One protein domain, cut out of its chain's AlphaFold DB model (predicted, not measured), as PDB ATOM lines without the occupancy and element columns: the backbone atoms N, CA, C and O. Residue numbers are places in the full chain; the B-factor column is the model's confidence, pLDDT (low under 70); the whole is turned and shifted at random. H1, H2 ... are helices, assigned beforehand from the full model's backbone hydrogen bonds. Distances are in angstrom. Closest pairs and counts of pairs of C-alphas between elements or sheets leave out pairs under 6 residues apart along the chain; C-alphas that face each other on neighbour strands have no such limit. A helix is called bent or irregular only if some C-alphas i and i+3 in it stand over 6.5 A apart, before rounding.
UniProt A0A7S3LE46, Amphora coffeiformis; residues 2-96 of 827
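AT A GLANCE: This is residues 2 to 96 of the 827 residues of a protein of Amphora coffeiformis (UniProt A0A7S3LE46). Two groups of helices stand end to end along the longest axis: H1, H2 and H3 at one end, their centres making a triangle, and H4 crossing H6 nearly at right angles at the other, with the short H5 beside H4. The last turns of the long, kinked H3 join the groups by packing on residues 82 to 86 of H6, and a loop of residues 63 to 72 leads from H4 to H5. The printed part has 95 residues with six named helices, H1 to H6 in that order along the chain, and no named strand; the class is all helix. The whole is compact, with a radius of gyration of the C-alphas of 13.1 A, and the C-alphas span 38 by 26 by 21 A.

HOW THE PARTS SIT: H1, residues 2 to 12, touches H3, residues 36 to 52, at a shallow tilt of 10 degrees, the same way; their closest C-alphas, those of Glu 7 and Ile 41, are 5.8 A apart. H2, residues 17 to 32, is close to H1 but not clearly touching, the closest C-alphas being those of Ile 10 and Leu 19 at 7.4 A. Their lines stand at a steep tilt of 36 degrees, only just more than shallow, and run opposite ways. H2 and H3 are a helical hairpin: they touch, with the C-alphas of Ala 30 and Leu 38 closest at 6.0 A, at a steep tilt of 40 degrees, opposite ways. H3 is the hub, touching three other helices. It touches H6, residues 81 to 95, with residues 46 to 51 alone; the closest C-alphas are those of Gly 50 and Leu 83, at 6.6 A, and the lines are about perpendicular at 82 degrees. H4, residues 55 to 62, touches H6 with 14 pairs of C-alphas within 8 A, about perpendicular at 85 degrees; the C-alphas of Leu 58 and Val 87 are closest, at 4.8 A. H4 and H5, residues 73 to 76, only just touch, with 3 pairs of C-alphas within 8 A, the closest being those of Leu 61 and Tyr 76 at 6.0 A. H2 and H4 are near each other, while H3 and H4 are apart, and so are H1 and H6. Helix packing is mostly crossed, with 1 of 4 pairs at a shallow tilt. Each O i to N i+4 pair is within hydrogen-bond range in H1, H2, H4 and H6, against 9 of 13 in H3; H5 is too short for such a pair.

IN THESE COORDINATES: H1 begins at C-alpha 2, (47.822, -4.280, -57.256), and is 15.4 A long from first to last C-alpha. H2 measures 22.9 A and has a kink of 25 degrees near residue 25. H3 begins at C-alpha 36, (53.260, 2.376, -44.644), and measures 23.8 A, with a kink of 48 degrees near residue 46. It is irregular: C-alphas 48 and 51 are 9.0 A apart. H4 measures 10.7 A and H5 4.9 A. H6 measures 21.4 A and ends at C-alpha 95, (43.347, 26.746, -33.621).

THE WHOLE: The two C-alphas farthest apart, those of Leu 2 and Ile 96, are 42.0 A apart and are the first and last printed. The printed part has no cut. The link from H4 to H5, 10 residues, is short; the other four links are tight, and no link is long. The mean pLDDT of the printed part is 83.4, and residues 32, 68 and 96 are under 70.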
ATOM      1  N   LEU A   2      49.135  -4.920 -57.445       79.62
ATOM      2  CA  LEU A   2      47.822  -4.280 -57.256       79.62
ATOM      3  C   LEU A   2      47.869  -2.804 -56.820       79.62
ATOM      4  O   LEU A   2      47.273  -1.972 -57.489       79.62
ATOM      5  N   LEU A   3      48.634  -2.450 -55.779       81.12
ATOM      6  CA  LEU A   3      48.729  -1.057 -55.300       81.12
ATOM      7  C   LEU A   3      49.231  -0.075 -56.381       81.12
ATOM      8  O   LEU A   3      48.755   1.052 -56.456       81.12
ATOM      9  N   LYS A   4      50.138  -0.521 -57.263       81.31
ATOM     10  CA  LYS A   4      50.644   0.284 -58.385       81.31
ATOM     11  C   LYS A   4      49.619   0.389 -59.518       81.31
ATOM     12  O   LYS A   4      49.488   1.447 -60.115       81.31
ATOM     13  N   GLN A   5      48.866  -0.681 -59.784       84.94
ATOM     14  CA  GLN A   5      47.745  -0.631 -60.731       84.94
ATOM     15  C   GLN A   5      46.662   0.336 -60.226       84.94
ATOM     16  O   GLN A   5      46.150   1.125 -61.008       84.94
ATOM     17  N   LEU A   6      46.389   0.349 -58.917       86.00
ATOM     18  CA  LEU A   6      45.483   1.308 -58.287       86.00
ATOM     19  C   LEU A   6      46.005   2.754 -58.388       86.00
ATOM     20  O   LEU A   6      45.239   3.631 -58.770       86.00
ATOM     21  N   GLU A   7      47.297   3.014 -58.138       87.94
ATOM     22  CA  GLU A   7      47.911   4.325 -58.423       87.94
ATOM     23  C   GLU A   7      47.735   4.748 -59.893       87.94
ATOM     24  O   GLU A   7      47.427   5.909 -60.166       87.94
ATOM     25  N   ASP A   8      47.935   3.827 -60.839       86.12
ATOM     26  CA  ASP A   8      47.835   4.104 -62.273       86.12
ATOM     27  C   ASP A   8      46.378   4.286 -62.751       86.12
ATOM     28  O   ASP A   8      46.154   5.058 -63.683       86.12
ATOM     29  N   GLU A   9      45.379   3.689 -62.088       86.62
ATOM     30  CA  GLU A   9      43.961   4.029 -62.295       86.62
ATOM     31  C   GLU A   9      43.593   5.378 -61.660       86.62
ATOM     32  O   GLU A   9      43.028   6.224 -62.346       86.62
ATOM     33  N   ILE A  10      44.010   5.665 -60.417       88.69
ATOM     34  CA  ILE A  10      43.819   6.985 -59.774       88.69
ATOM     35  C   ILE A  10      44.400   8.113 -60.649       88.69
ATOM     36  O   ILE A  10      43.839   9.208 -60.729       88.69
ATOM     37  N   ARG A  11      45.508   7.855 -61.358       86.38
ATOM     38  CA  ARG A  11      46.099   8.788 -62.336       86.38
ATOM     39  C   ARG A  11      45.214   9.029 -63.565       86.38
ATOM     40  O   ARG A  11      45.246  10.144 -64.090       86.38
ATOM     41  N   LYS A  12      44.406   8.056 -63.990       86.50
ATOM     42  CA  LYS A  12      43.452   8.179 -65.109       86.50
ATOM     43  C   LYS A  12      42.118   8.791 -64.689       86.50
ATOM     44  O   LYS A  12      41.541   9.529 -65.481       86.50
ATOM     45  N   THR A  13      41.652   8.533 -63.465       86.50
ATOM     46  CA  THR A  13      40.363   9.029 -62.957       86.50
ATOM     47  C   THR A  13      40.243  10.553 -63.081       86.50
ATOM     48  O   THR A  13      41.175  11.297 -62.747       86.50
ATOM     49  N   THR A  14      39.086  10.999 -63.577       78.44
ATOM     50  CA  THR A  14      38.705  12.408 -63.785       78.44
ATOM     51  C   THR A  14      37.539  12.869 -62.908       78.44
ATOM     52  O   THR A  14      37.319  14.072 -62.808       78.44
ATOM     53  N   ASP A  15      36.809  11.943 -62.282       84.56
ATOM     54  CA  ASP A  15      35.768  12.226 -61.288       84.56
ATOM     55  C   ASP A  15      36.394  12.293 -59.886       84.56
ATOM     56  O   ASP A  15      37.161  11.412 -59.492       84.56
ATOM     57  N   ASP A  16      36.074  13.340 -59.130       86.06
ATOM     58  CA  ASP A  16      36.564  13.516 -57.763       86.06
ATOM     59  C   ASP A  16      35.870  12.566 -56.781       86.06
ATOM     60  O   ASP A  16      36.475  12.170 -55.785       86.06
ATOM     61  N   LYS A  17      34.610  12.180 -57.033       87.25
ATOM     62  CA  LYS A  17      33.802  11.452 -56.048       87.25
ATOM     63  C   LYS A  17      34.384  10.070 -55.695       87.25
ATOM     64  O   LYS A  17      34.626   9.851 -54.510       87.25
ATOM     65  N   PRO A  18      34.737   9.184 -56.652       86.69
ATOM     66  CA  PRO A  18      35.391   7.914 -56.330       86.69
ATOM     67  C   PRO A  18      36.745   8.086 -55.630       86.69
ATOM     68  O   PRO A  18      37.185   7.192 -54.915       86.69
ATOM     69  N   LEU A  19      37.422   9.225 -55.832       88.62
ATOM     70  CA  LEU A  19      38.684   9.542 -55.162       88.62
ATOM     71  C   LEU A  19      38.469  10.010 -53.717       88.62
ATOM     72  O   LEU A  19      39.299   9.707 -52.866       88.62
ATOM     73  N   LEU A  20      37.369  10.712 -53.432       87.69
ATOM     74  CA  LEU A  20      36.958  11.106 -52.082       87.69
ATOM     75  C   LEU A  20      36.469   9.904 -51.265       87.69
ATOM     76  O   LEU A  20      36.901   9.738 -50.124       87.69
ATOM     77  N   ASP A  21      35.643   9.045 -51.869       86.62
ATOM     78  CA  ASP A  21      35.163   7.803 -51.253       86.62
ATOM     79  C   ASP A  21      36.364   6.889 -50.909       86.62
ATOM     80  O   ASP A  21      36.567   6.521 -49.749       86.62
ATOM     81  N   LEU A  22      37.260   6.644 -51.878       88.88
ATOM     82  CA  LEU A  22      38.492   5.870 -51.669       88.88
ATOM     83  C   LEU A  22      39.455   6.525 -50.663       88.88
ATOM     84  O   LEU A  22      40.147   5.815 -49.932       88.88
ATOM     85  N   LEU A  23      39.527   7.862 -50.608       88.50
ATOM     86  CA  LEU A  23      40.328   8.556 -49.598       88.50
ATOM     87  C   LEU A  23      39.776   8.292 -48.198       88.50
ATOM     88  O   LEU A  23      40.570   7.997 -47.312       88.50
ATOM     89  N   SER A  24      38.456   8.368 -48.003       85.56
ATOM     90  CA  SER A  24      37.809   8.120 -46.709       85.56
ATOM     91  C   SER A  24      38.162   6.732 -46.162       85.56
ATOM     92  O   SER A  24      38.701   6.621 -45.055       85.56
ATOM     93  N   ASP A  25      37.979   5.696 -46.985       83.94
ATOM     94  CA  ASP A  25      38.294   4.312 -46.631       83.94
ATOM     95  C   ASP A  25      39.790   4.132 -46.323       83.94
ATOM     96  O   ASP A  25      40.182   3.680 -45.239       83.94
ATOM     97  N   VAL A  26      40.665   4.514 -47.262       85.50
ATOM     98  CA  VAL A  26      42.113   4.274 -47.154       85.50
ATOM     99  C   VAL A  26      42.746   5.105 -46.031       85.50
ATOM    100  O   VAL A  26      43.682   4.626 -45.385       85.50
ATOM    101  N   TRP A  27      42.231   6.306 -45.743       83.62
ATOM    102  CA  TRP A  27      42.687   7.153 -44.636       83.62
ATOM    103  C   TRP A  27      42.496   6.462 -43.284       83.62
ATOM    104  O   TRP A  27      43.449   6.348 -42.505       83.62
ATOM    105  N   GLY A  28      41.297   5.917 -43.046       77.88
ATOM    106  CA  GLY A  28      40.974   5.176 -41.829       77.88
ATOM    107  C   GLY A  28      41.937   4.014 -41.583       77.88
ATOM    108  O   GLY A  28      42.480   3.884 -40.484       77.88
ATOM    109  N   TYR A  29      42.227   3.207 -42.609       78.62
ATOM    110  CA  TYR A  29      43.173   2.093 -42.482       78.62
ATOM    111  C   TYR A  29      44.637   2.543 -42.336       78.62
ATOM    112  O   TYR A  29      45.376   1.978 -41.524       78.62
ATOM    113  N   ALA A  30      45.075   3.553 -43.089       75.44
ATOM    114  CA  ALA A  30      46.465   4.002 -43.081       75.44
ATOM    115  C   ALA A  30      46.874   4.665 -41.759       75.44
ATOM    116  O   ALA A  30      47.965   4.380 -41.261       75.44
ATOM    117  N   VAL A  31      46.005   5.500 -41.174       72.00
ATOM    118  CA  VAL A  31      46.272   6.175 -39.895       72.00
ATOM    119  C   VAL A  31      46.112   5.193 -38.729       72.00
ATOM    120  O   VAL A  31      47.052   5.003 -37.954       72.00
ATOM    121  N   LYS A  32      44.972   4.488 -38.636       69.88
ATOM    122  CA  LYS A  32      44.645   3.615 -37.488       69.88
ATOM    123  C   LYS A  32      45.587   2.418 -37.335       69.88
ATOM    124  O   LYS A  32      45.883   2.024 -36.211       69.88
ATOM    125  N   PHE A  33      46.080   1.859 -38.443       71.38
ATOM    126  CA  PHE A  33      46.991   0.706 -38.442       71.38
ATOM    127  C   PHE A  33      48.421   1.057 -38.900       71.38
ATOM    128  O   PHE A  33      49.217   0.156 -39.160       71.38
ATOM    129  N   LYS A  34      48.756   2.355 -39.019       70.19
ATOM    130  CA  LYS A  34      50.076   2.883 -39.434       70.19
ATOM    131  C   LYS A  34      50.641   2.247 -40.722       70.19
ATOM    132  O   LYS A  34      51.857   2.118 -40.885       70.19
ATOM    133  N   GLN A  35      49.771   1.855 -41.659       76.19
ATOM    134  CA  GLN A  35      50.125   1.043 -42.830       76.19
ATOM    135  C   GLN A  35      50.949   1.819 -43.870       76.19
ATOM    136  O   GLN A  35      50.420   2.474 -44.771       76.19
ATOM    137  N   VAL A  36      52.277   1.697 -43.776       76.75
ATOM    138  CA  VAL A  36      53.260   2.376 -44.644       76.75
ATOM    139  C   VAL A  36      53.003   2.126 -46.137       76.75
ATOM    140  O   VAL A  36      53.200   3.028 -46.950       76.75
ATOM    141  N   GLN A  37      52.510   0.937 -46.500       80.38
ATOM    142  CA  GLN A  37      52.257   0.539 -47.891       80.38
ATOM    143  C   GLN A  37      51.127   1.333 -48.573       80.38
ATOM    144  O   GLN A  37      51.083   1.380 -49.799       80.38
ATOM    145  N   LEU A  38      50.235   1.980 -47.810       83.81
ATOM    146  CA  LEU A  38      49.121   2.776 -48.344       83.81
ATOM    147  C   LEU A  38      49.486   4.252 -48.582       83.81
ATOM    148  O   LEU A  38      48.763   4.962 -49.282       83.81
ATOM    149  N   ARG A  39      50.628   4.725 -48.059       85.62
ATOM    150  CA  ARG A  39      51.076   6.122 -48.218       85.62
ATOM    151  C   ARG A  39      51.221   6.562 -49.690       85.62
ATOM    152  O   ARG A  39      50.755   7.656 -49.995       85.62
ATOM    153  N   PRO A  40      51.766   5.749 -50.625       85.62
ATOM    154  CA  PRO A  40      51.849   6.118 -52.046       85.62
ATOM    155  C   PRO A  40      50.490   6.337 -52.722       85.62
ATOM    156  O   PRO A  40      50.347   7.252 -53.536       85.62
ATOM    157  N   ILE A  41      49.479   5.549 -52.338       87.50
ATOM    158  CA  ILE A  41      48.096   5.706 -52.803       87.50
ATOM    159  C   ILE A  41      47.523   7.017 -52.265       87.50
ATOM    160  O   ILE A  41      47.077   7.841 -53.059       87.50
ATOM    161  N   ILE A  42      47.633   7.272 -50.954       86.62
ATOM    162  CA  ILE A  42      47.178   8.529 -50.335       86.62
ATOM    163  C   ILE A  42      47.848   9.742 -50.992       86.62
ATOM    164  O   ILE A  42      47.152  10.662 -51.411       86.62
ATOM    165  N   TRP A  43      49.172   9.743 -51.181       89.19
ATOM    166  CA  TRP A  43      49.857  10.837 -51.881       89.19
ATOM    167  C   TRP A  43      49.377  11.010 -53.325       89.19
ATOM    168  O   TRP A  43      49.337  12.137 -53.812       89.19
ATOM    169  N   THR A  44      49.024   9.928 -54.022       88.12
ATOM    170  CA  THR A  44      48.520   9.993 -55.404       88.12
ATOM    171  C   THR A  44      47.086  10.537 -55.455       88.12
ATOM    172  O   THR A  44      46.794  11.349 -56.330       88.12
ATOM    173  N   ILE A  45      46.230  10.192 -54.484       88.25
ATOM    174  CA  ILE A  45      44.874  10.752 -54.340       88.25
ATOM    175  C   ILE A  45      44.930  12.236 -53.946       88.25
ATOM    176  O   ILE A  45      44.331  13.069 -54.620       88.25
ATOM    177  N   LEU A  46      45.710  12.600 -52.921       88.50
ATOM    178  CA  LEU A  46      45.865  13.993 -52.481       88.50
ATOM    179  C   LEU A  46      46.412  14.888 -53.606       88.50
ATOM    180  O   LEU A  46      45.902  15.982 -53.826       88.50
ATOM    181  N   ARG A  47      47.391  14.406 -54.387       88.75
ATOM    182  CA  ARG A  47      47.908  15.106 -55.584       88.75
ATOM    183  C   ARG A  47      46.871  15.280 -56.697       88.75
ATOM    184  O   ARG A  47      47.046  16.171 -57.522       88.75
ATOM    185  N   LYS A  48      45.839  14.432 -56.747       87.19
ATOM    186  CA  LYS A  48      44.741  14.504 -57.719       87.19
ATOM    187  C   LYS A  48      43.624  15.444 -57.275       87.19
ATOM    188  O   LYS A  48      43.154  16.223 -58.095       87.19
ATOM    189  N   LEU A  49      43.241  15.395 -55.999       85.88
ATOM    190  CA  LEU A  49      42.235  16.289 -55.418       85.88
ATOM    191  C   LEU A  49      42.760  17.727 -55.295       85.88
ATOM    192  O   LEU A  49      42.038  18.674 -55.599       85.88
ATOM    193  N   GLY A  50      44.019  17.904 -54.879       86.50
ATOM    194  CA  GLY A  50      44.637  19.219 -54.715       86.50
ATOM    195  C   GLY A  50      43.839  20.090 -53.744       86.50
ATOM    196  O   GLY A  50      43.652  19.722 -52.586       86.50
ATOM    197  N   GLU A  51      43.323  21.215 -54.234       82.50
ATOM    198  CA  GLU A  51      42.473  22.142 -53.468       82.50
ATOM    199  C   GLU A  51      41.100  21.552 -53.093       82.50
ATOM    200  O   GLU A  51      40.456  22.047 -52.177       82.50
ATOM    201  N   LYS A  52      40.673  20.451 -53.733       85.00
ATOM    202  CA  LYS A  52      39.456  19.695 -53.375       85.00
ATOM    203  C   LYS A  52      39.671  18.694 -52.230       85.00
ATOM    204  O   LYS A  52      38.788  17.884 -51.949       85.00
ATOM    205  N   THR A  53      40.848  18.680 -51.602       88.19
ATOM    206  CA  THR A  53      41.124  17.798 -50.456       88.19
ATOM    207  C   THR A  53      40.212  18.177 -49.278       88.19
ATOM    208  O   THR A  53      40.191  19.351 -48.909       88.19
ATOM    209  N   PRO A  54      39.480  17.232 -48.652       87.00
ATOM    210  CA  PRO A  54      38.574  17.550 -47.549       87.00
ATOM    211  C   PRO A  54      39.281  18.249 -46.374       87.00
ATOM    212  O   PRO A  54      40.325  17.753 -45.937       87.00
ATOM    213  N   PRO A  55      38.702  19.318 -45.787       82.44
ATOM    214  CA  PRO A  55      39.292  20.023 -44.647       82.44
ATOM    215  C   PRO A  55      39.663  19.100 -43.484       82.44
ATOM    216  O   PRO A  55      40.779  19.179 -42.988       82.44
ATOM    217  N   ALA A  56      38.809  18.128 -43.145       83.38
ATOM    218  CA  ALA A  56      39.085  17.147 -42.093       83.38
ATOM    219  C   ALA A  56      40.353  16.298 -42.343       83.38
ATOM    220  O   ALA A  56      41.012  15.883 -41.394       83.38
ATOM    221  N   VAL A  57      40.736  16.058 -43.605       85.56
ATOM    222  CA  VAL A  57      41.986  15.352 -43.951       85.56
ATOM    223  C   VAL A  57      43.190  16.295 -43.846       85.56
ATOM    224  O   VAL A  57      44.259  15.873 -43.411       85.56
ATOM    225  N   LEU A  58      43.023  17.578 -44.183       87.81
ATOM    226  CA  LEU A  58      44.057  18.605 -43.991       87.81
ATOM    227  C   LEU A  58      44.327  18.863 -42.496       87.81
ATOM    228  O   LEU A  58      45.482  18.958 -42.093       87.81
ATOM    229  N   GLN A  59      43.279  18.877 -41.671       86.06
ATOM    230  CA  GLN A  59      43.358  18.945 -40.208       86.06
ATOM    231  C   GLN A  59      44.025  17.691 -39.621       86.06
ATOM    232  O   GLN A  59      44.990  17.792 -38.868       86.06
ATOM    233  N   ALA A  60      43.618  16.493 -40.058       85.12
ATOM    234  CA  ALA A  60      44.250  15.241 -39.632       85.12
ATOM    235  C   ALA A  60      45.738  15.129 -40.046       85.12
ATOM    236  O   ALA A  60      46.517  14.439 -39.387       85.12
ATOM    237  N   LEU A  61      46.176  15.823 -41.106       86.12
ATOM    238  CA  LEU A  61      47.599  15.971 -41.454       86.12
ATOM    239  C   LEU A  61      48.358  16.918 -40.507       86.12
ATOM    240  O   LEU A  61      49.570  16.756 -40.354       86.12
ATOM    241  N   ALA A  62      47.666  17.869 -39.872       85.06
ATOM    242  CA  ALA A  62      48.215  18.826 -38.910       85.06
ATOM    243  C   ALA A  62      48.142  18.378 -37.436       85.06
ATOM    244  O   ALA A  62      48.781  18.985 -36.574       85.06
ATOM    245  N   GLU A  63      47.379  17.322 -37.135       85.38
ATOM    246  CA  GLU A  63      47.233  16.772 -35.785       85.38
ATOM    247  C   GLU A  63      48.580  16.532 -35.087       85.38
ATOM    248  O   GLU A  63      49.467  15.850 -35.614       85.38
ATOM    249  N   ARG A  64      48.689  17.006 -33.839       80.94
ATOM    250  CA  ARG A  64      49.855  16.775 -32.974       80.94
ATOM    251  C   ARG A  64      49.613  15.692 -31.920       80.94
ATOM    252  O   ARG A  64      48.462  15.423 -31.561       80.94
ATOM    253  N   ASP A  65      50.684  15.035 -31.483       80.62
ATOM    254  CA  ASP A  65      50.712  14.151 -30.311       80.62
ATOM    255  C   ASP A  65      50.843  14.946 -28.995       80.62
ATOM    256  O   ASP A  65      50.802  16.180 -29.001       80.62
ATOM    257  N   ALA A  66      50.917  14.251 -27.854       75.19
ATOM    258  CA  ALA A  66      50.989  14.885 -26.532       75.19
ATOM    259  C   ALA A  66      52.333  15.606 -26.311       75.19
ATOM    260  O   ALA A  66      52.428  16.546 -25.525       75.19
ATOM    261  N   GLU A  67      53.351  15.177 -27.049       73.12
ATOM    262  CA  GLU A  67      54.711  15.692 -27.083       73.12
ATOM    263  C   GLU A  67      54.867  16.880 -28.062       73.12
ATOM    264  O   GLU A  67      55.913  17.526 -28.093       73.12
ATOM    265  N   GLY A  68      53.824  17.197 -28.843       69.56
ATOM    266  CA  GLY A  68      53.765  18.340 -29.759       69.56
ATOM    267  C   GLY A  68      54.288  18.083 -31.179       69.56
ATOM    268  O   GLY A  68      54.321  19.016 -31.989       69.56
ATOM    269  N   ASN A  69      54.658  16.852 -31.526       80.88
ATOM    270  CA  ASN A  69      55.101  16.457 -32.867       80.88
ATOM    271  C   ASN A  69      53.895  16.124 -33.758       80.88
ATOM    272  O   ASN A  69      52.798  15.883 -33.265       80.88
ATOM    273  N   LEU A  70      54.066  16.113 -35.083       82.06
ATOM    274  CA  LEU A  70      52.975  15.796 -36.014       82.06
ATOM    275  C   LEU A  70      52.698  14.284 -36.039       82.06
ATOM    276  O   LEU A  70      53.523  13.516 -36.534       82.06
ATOM    277  N   LYS A  71      51.498  13.848 -35.622       82.88
ATOM    278  CA  LYS A  71      51.092  12.423 -35.638       82.88
ATOM    279  C   LYS A  71      51.282  11.779 -37.015       82.88
ATOM    280  O   LYS A  71      51.624  10.601 -37.126       82.88
ATOM    281  N   ASN A  72      51.037  12.569 -38.060       84.38
ATOM    282  CA  ASN A  72      51.057  12.169 -39.462       84.38
ATOM    283  C   ASN A  72      52.245  12.771 -40.244       84.38
ATOM    284  O   ASN A  72      52.184  12.871 -41.469       84.38
ATOM    285  N   GLU A  73      53.356  13.114 -39.574       83.31
ATOM    286  CA  GLU A  73      54.565  13.702 -40.186       83.31
ATOM    287  C   GLU A  73      55.023  12.955 -41.456       83.31
ATOM    288  O   GLU A  73      55.268  13.549 -42.505       83.31
ATOM    289  N   ALA A  74      55.053  11.619 -41.403       81.75
ATOM    290  CA  ALA A  74      55.488  10.770 -42.513       81.75
ATOM    291  C   ALA A  74      54.481  10.668 -43.684       81.75
ATOM    292  O   ALA A  74      54.799  10.056 -44.705       81.75
ATOM    293  N   LEU A  75      53.276  11.234 -43.546       83.81
ATOM    294  CA  LEU A  75      52.344  11.510 -44.646       83.81
ATOM    295  C   LEU A  75      52.479  12.956 -45.146       83.81
ATOM    296  O   LEU A  75      52.399  13.160 -46.355       83.81
ATOM    297  N   TYR A  76      52.715  13.912 -44.238       86.75
ATOM    298  CA  TYR A  76      52.793  15.355 -44.490       86.75
ATOM    299  C   TYR A  76      54.108  15.815 -45.158       86.75
ATOM    300  O   TYR A  76      54.066  16.520 -46.170       86.75
ATOM    301  N   ASN A  77      55.280  15.394 -44.667       86.06
ATOM    302  CA  ASN A  77      56.578  15.843 -45.199       86.06
ATOM    303  C   ASN A  77      56.748  15.596 -46.719       86.06
ATOM    304  O   ASN A  77      57.298  16.469 -47.390       86.06
ATOM    305  N   PRO A  78      56.278  14.473 -47.313       86.81
ATOM    306  CA  PRO A  78      56.401  14.208 -48.756       86.81
ATOM    307  C   PRO A  78      55.327  14.868 -49.647       86.81
ATOM    308  O   PRO A  78      55.242  14.559 -50.847       86.81
ATOM    309  N   LEU A  79      54.466  15.726 -49.087       86.00
ATOM    310  CA  LEU A  79      53.448  16.445 -49.855       86.00
ATOM    311  C   LEU A  79      54.074  17.544 -50.738       86.00
ATOM    312  O   LEU A  79      55.040  18.188 -50.335       86.00
ATOM    313  N   PRO A  80      53.520  17.809 -51.937       84.38
ATOM    314  CA  PRO A  80      53.875  18.990 -52.721       84.38
ATOM    315  C   PRO A  80      53.625  20.300 -51.949       84.38
ATOM    316  O   PRO A  80      52.677  20.348 -51.161       84.38
ATOM    317  N   PRO A  81      54.356  21.395 -52.248       83.00
ATOM    318  CA  PRO A  81      54.206  22.677 -51.548       83.00
ATOM    319  C   PRO A  81      52.773  23.225 -51.505       83.00
ATOM    320  O   PRO A  81      52.378  23.807 -50.504       83.00
ATOM    321  N   LEU A  82      51.972  22.997 -52.555       84.38
ATOM    322  CA  LEU A  82      50.550  23.368 -52.600       84.38
ATOM    323  C   LEU A  82      49.735  22.695 -51.479       84.38
ATOM    324  O   LEU A  82      48.929  23.338 -50.816       84.38
ATOM    325  N   LEU A  83      49.964  21.401 -51.246       85.44
ATOM    326  CA  LEU A  83      49.247  20.619 -50.237       85.44
ATOM    327  C   LEU A  83      49.786  20.879 -48.826       85.44
ATOM    328  O   LEU A  83      49.002  20.897 -47.886       85.44
ATOM    329  N   GLN A  84      51.084  21.162 -48.673       88.06
ATOM    330  CA  GLN A  84      51.634  21.638 -47.396       88.06
ATOM    331  C   GLN A  84      50.987  22.968 -46.980       88.06
ATOM    332  O   GLN A  84      50.556  23.103 -45.841       88.06
ATOM    333  N   LYS A  85      50.818  23.906 -47.922       87.31
ATOM    334  CA  LYS A  85      50.119  25.180 -47.692       87.31
ATOM    335  C   LYS A  85      48.650  24.994 -47.309       87.31
ATOM    336  O   LYS A  85      48.211  25.619 -46.354       87.31
ATOM    337  N   LEU A  86      47.916  24.103 -47.977       85.38
ATOM    338  CA  LEU A  86      46.531  23.772 -47.604       85.38
ATOM    339  C   LEU A  86      46.433  23.179 -46.180       85.38
ATOM    340  O   LEU A  86      45.492  23.484 -45.451       85.38
ATOM    341  N   VAL A  87      47.423  22.387 -45.745       87.56
ATOM    342  CA  VAL A  87      47.522  21.904 -44.352       87.56
ATOM    343  C   VAL A  87      47.820  23.052 -43.377       87.56
ATOM    344  O   VAL A  87      47.222  23.100 -42.307       87.56
ATOM    345  N   TRP A  88      48.683  24.010 -43.736       88.94
ATOM    346  CA  TRP A  88      48.945  25.203 -42.913       88.94
ATOM    347  C   TRP A  88      47.707  26.100 -42.757       88.94
ATOM    348  O   TRP A  88      47.483  26.646 -41.679       88.94
ATOM    349  N   GLU A  89      46.901  26.249 -43.811       83.31
ATOM    350  CA  GLU A  89      45.645  27.011 -43.777       83.31
ATOM    351  C   GLU A  89      44.605  26.333 -42.865       83.31
ATOM    352  O   GLU A  89      43.937  27.018 -42.089       83.31
ATOM    353  N   ALA A  90      44.520  24.998 -42.893       84.50
ATOM    354  CA  ALA A  90      43.644  24.219 -42.016       84.50
ATOM    355  C   ALA A  90      44.083  24.258 -40.535       84.50
ATOM    356  O   ALA A  90      43.267  24.552 -39.664       84.50
ATOM    357  N   ASP A  91      45.373  24.037 -40.256       85.75
ATOM    358  CA  ASP A  91      45.975  24.109 -38.913       85.75
ATOM    359  C   ASP A  91      45.785  25.484 -38.251       85.75
ATOM    360  O   ASP A  91      45.542  25.589 -37.048       85.75
ATOM    361  N   TRP A  92      45.873  26.552 -39.047       81.06
ATOM    362  CA  TRP A  92      45.615  27.916 -38.597       81.06
ATOM    363  C   TRP A  92      44.132  28.146 -38.273       81.06
ATOM    364  O   TRP A  92      43.807  28.667 -37.205       81.06
ATOM    365  N   ALA A  93      43.233  27.742 -39.177       77.25
ATOM    366  CA  ALA A  93      41.791  27.943 -39.029       77.25
ATOM    367  C   ALA A  93      41.173  27.125 -37.880       77.25
ATOM    368  O   ALA A  93      40.202  27.568 -37.273       77.25
ATOM    369  N   GLU A  94      41.731  25.956 -37.553       78.62
ATOM    370  CA  GLU A  94      41.265  25.126 -36.437       78.62
ATOM    371  C   GLU A  94      41.629  25.718 -35.069       78.62
ATOM    372  O   GLU A  94      40.804  25.742 -34.155       78.62
ATOM    373  N   ARG A  95      42.863  26.217 -34.910       71.19
ATOM    374  CA  ARG A  95      43.347  26.746 -33.621       71.19
ATOM    375  C   ARG A  95      42.778  28.123 -33.283       71.19
ATOM    376  O   ARG A  95      42.776  28.502 -32.110       71.19
ATOM    377  N   ILE A  96      42.334  28.877 -34.288       65.75
ATOM    378  CA  ILE A  96      41.872  30.261 -34.149       65.75
ATOM    379  C   ILE A  96      40.412  30.356 -34.591       65.75
ATOM    380  O   ILE A  96      40.093  30.768 -35.707       65.75
TER     381      ILE A  96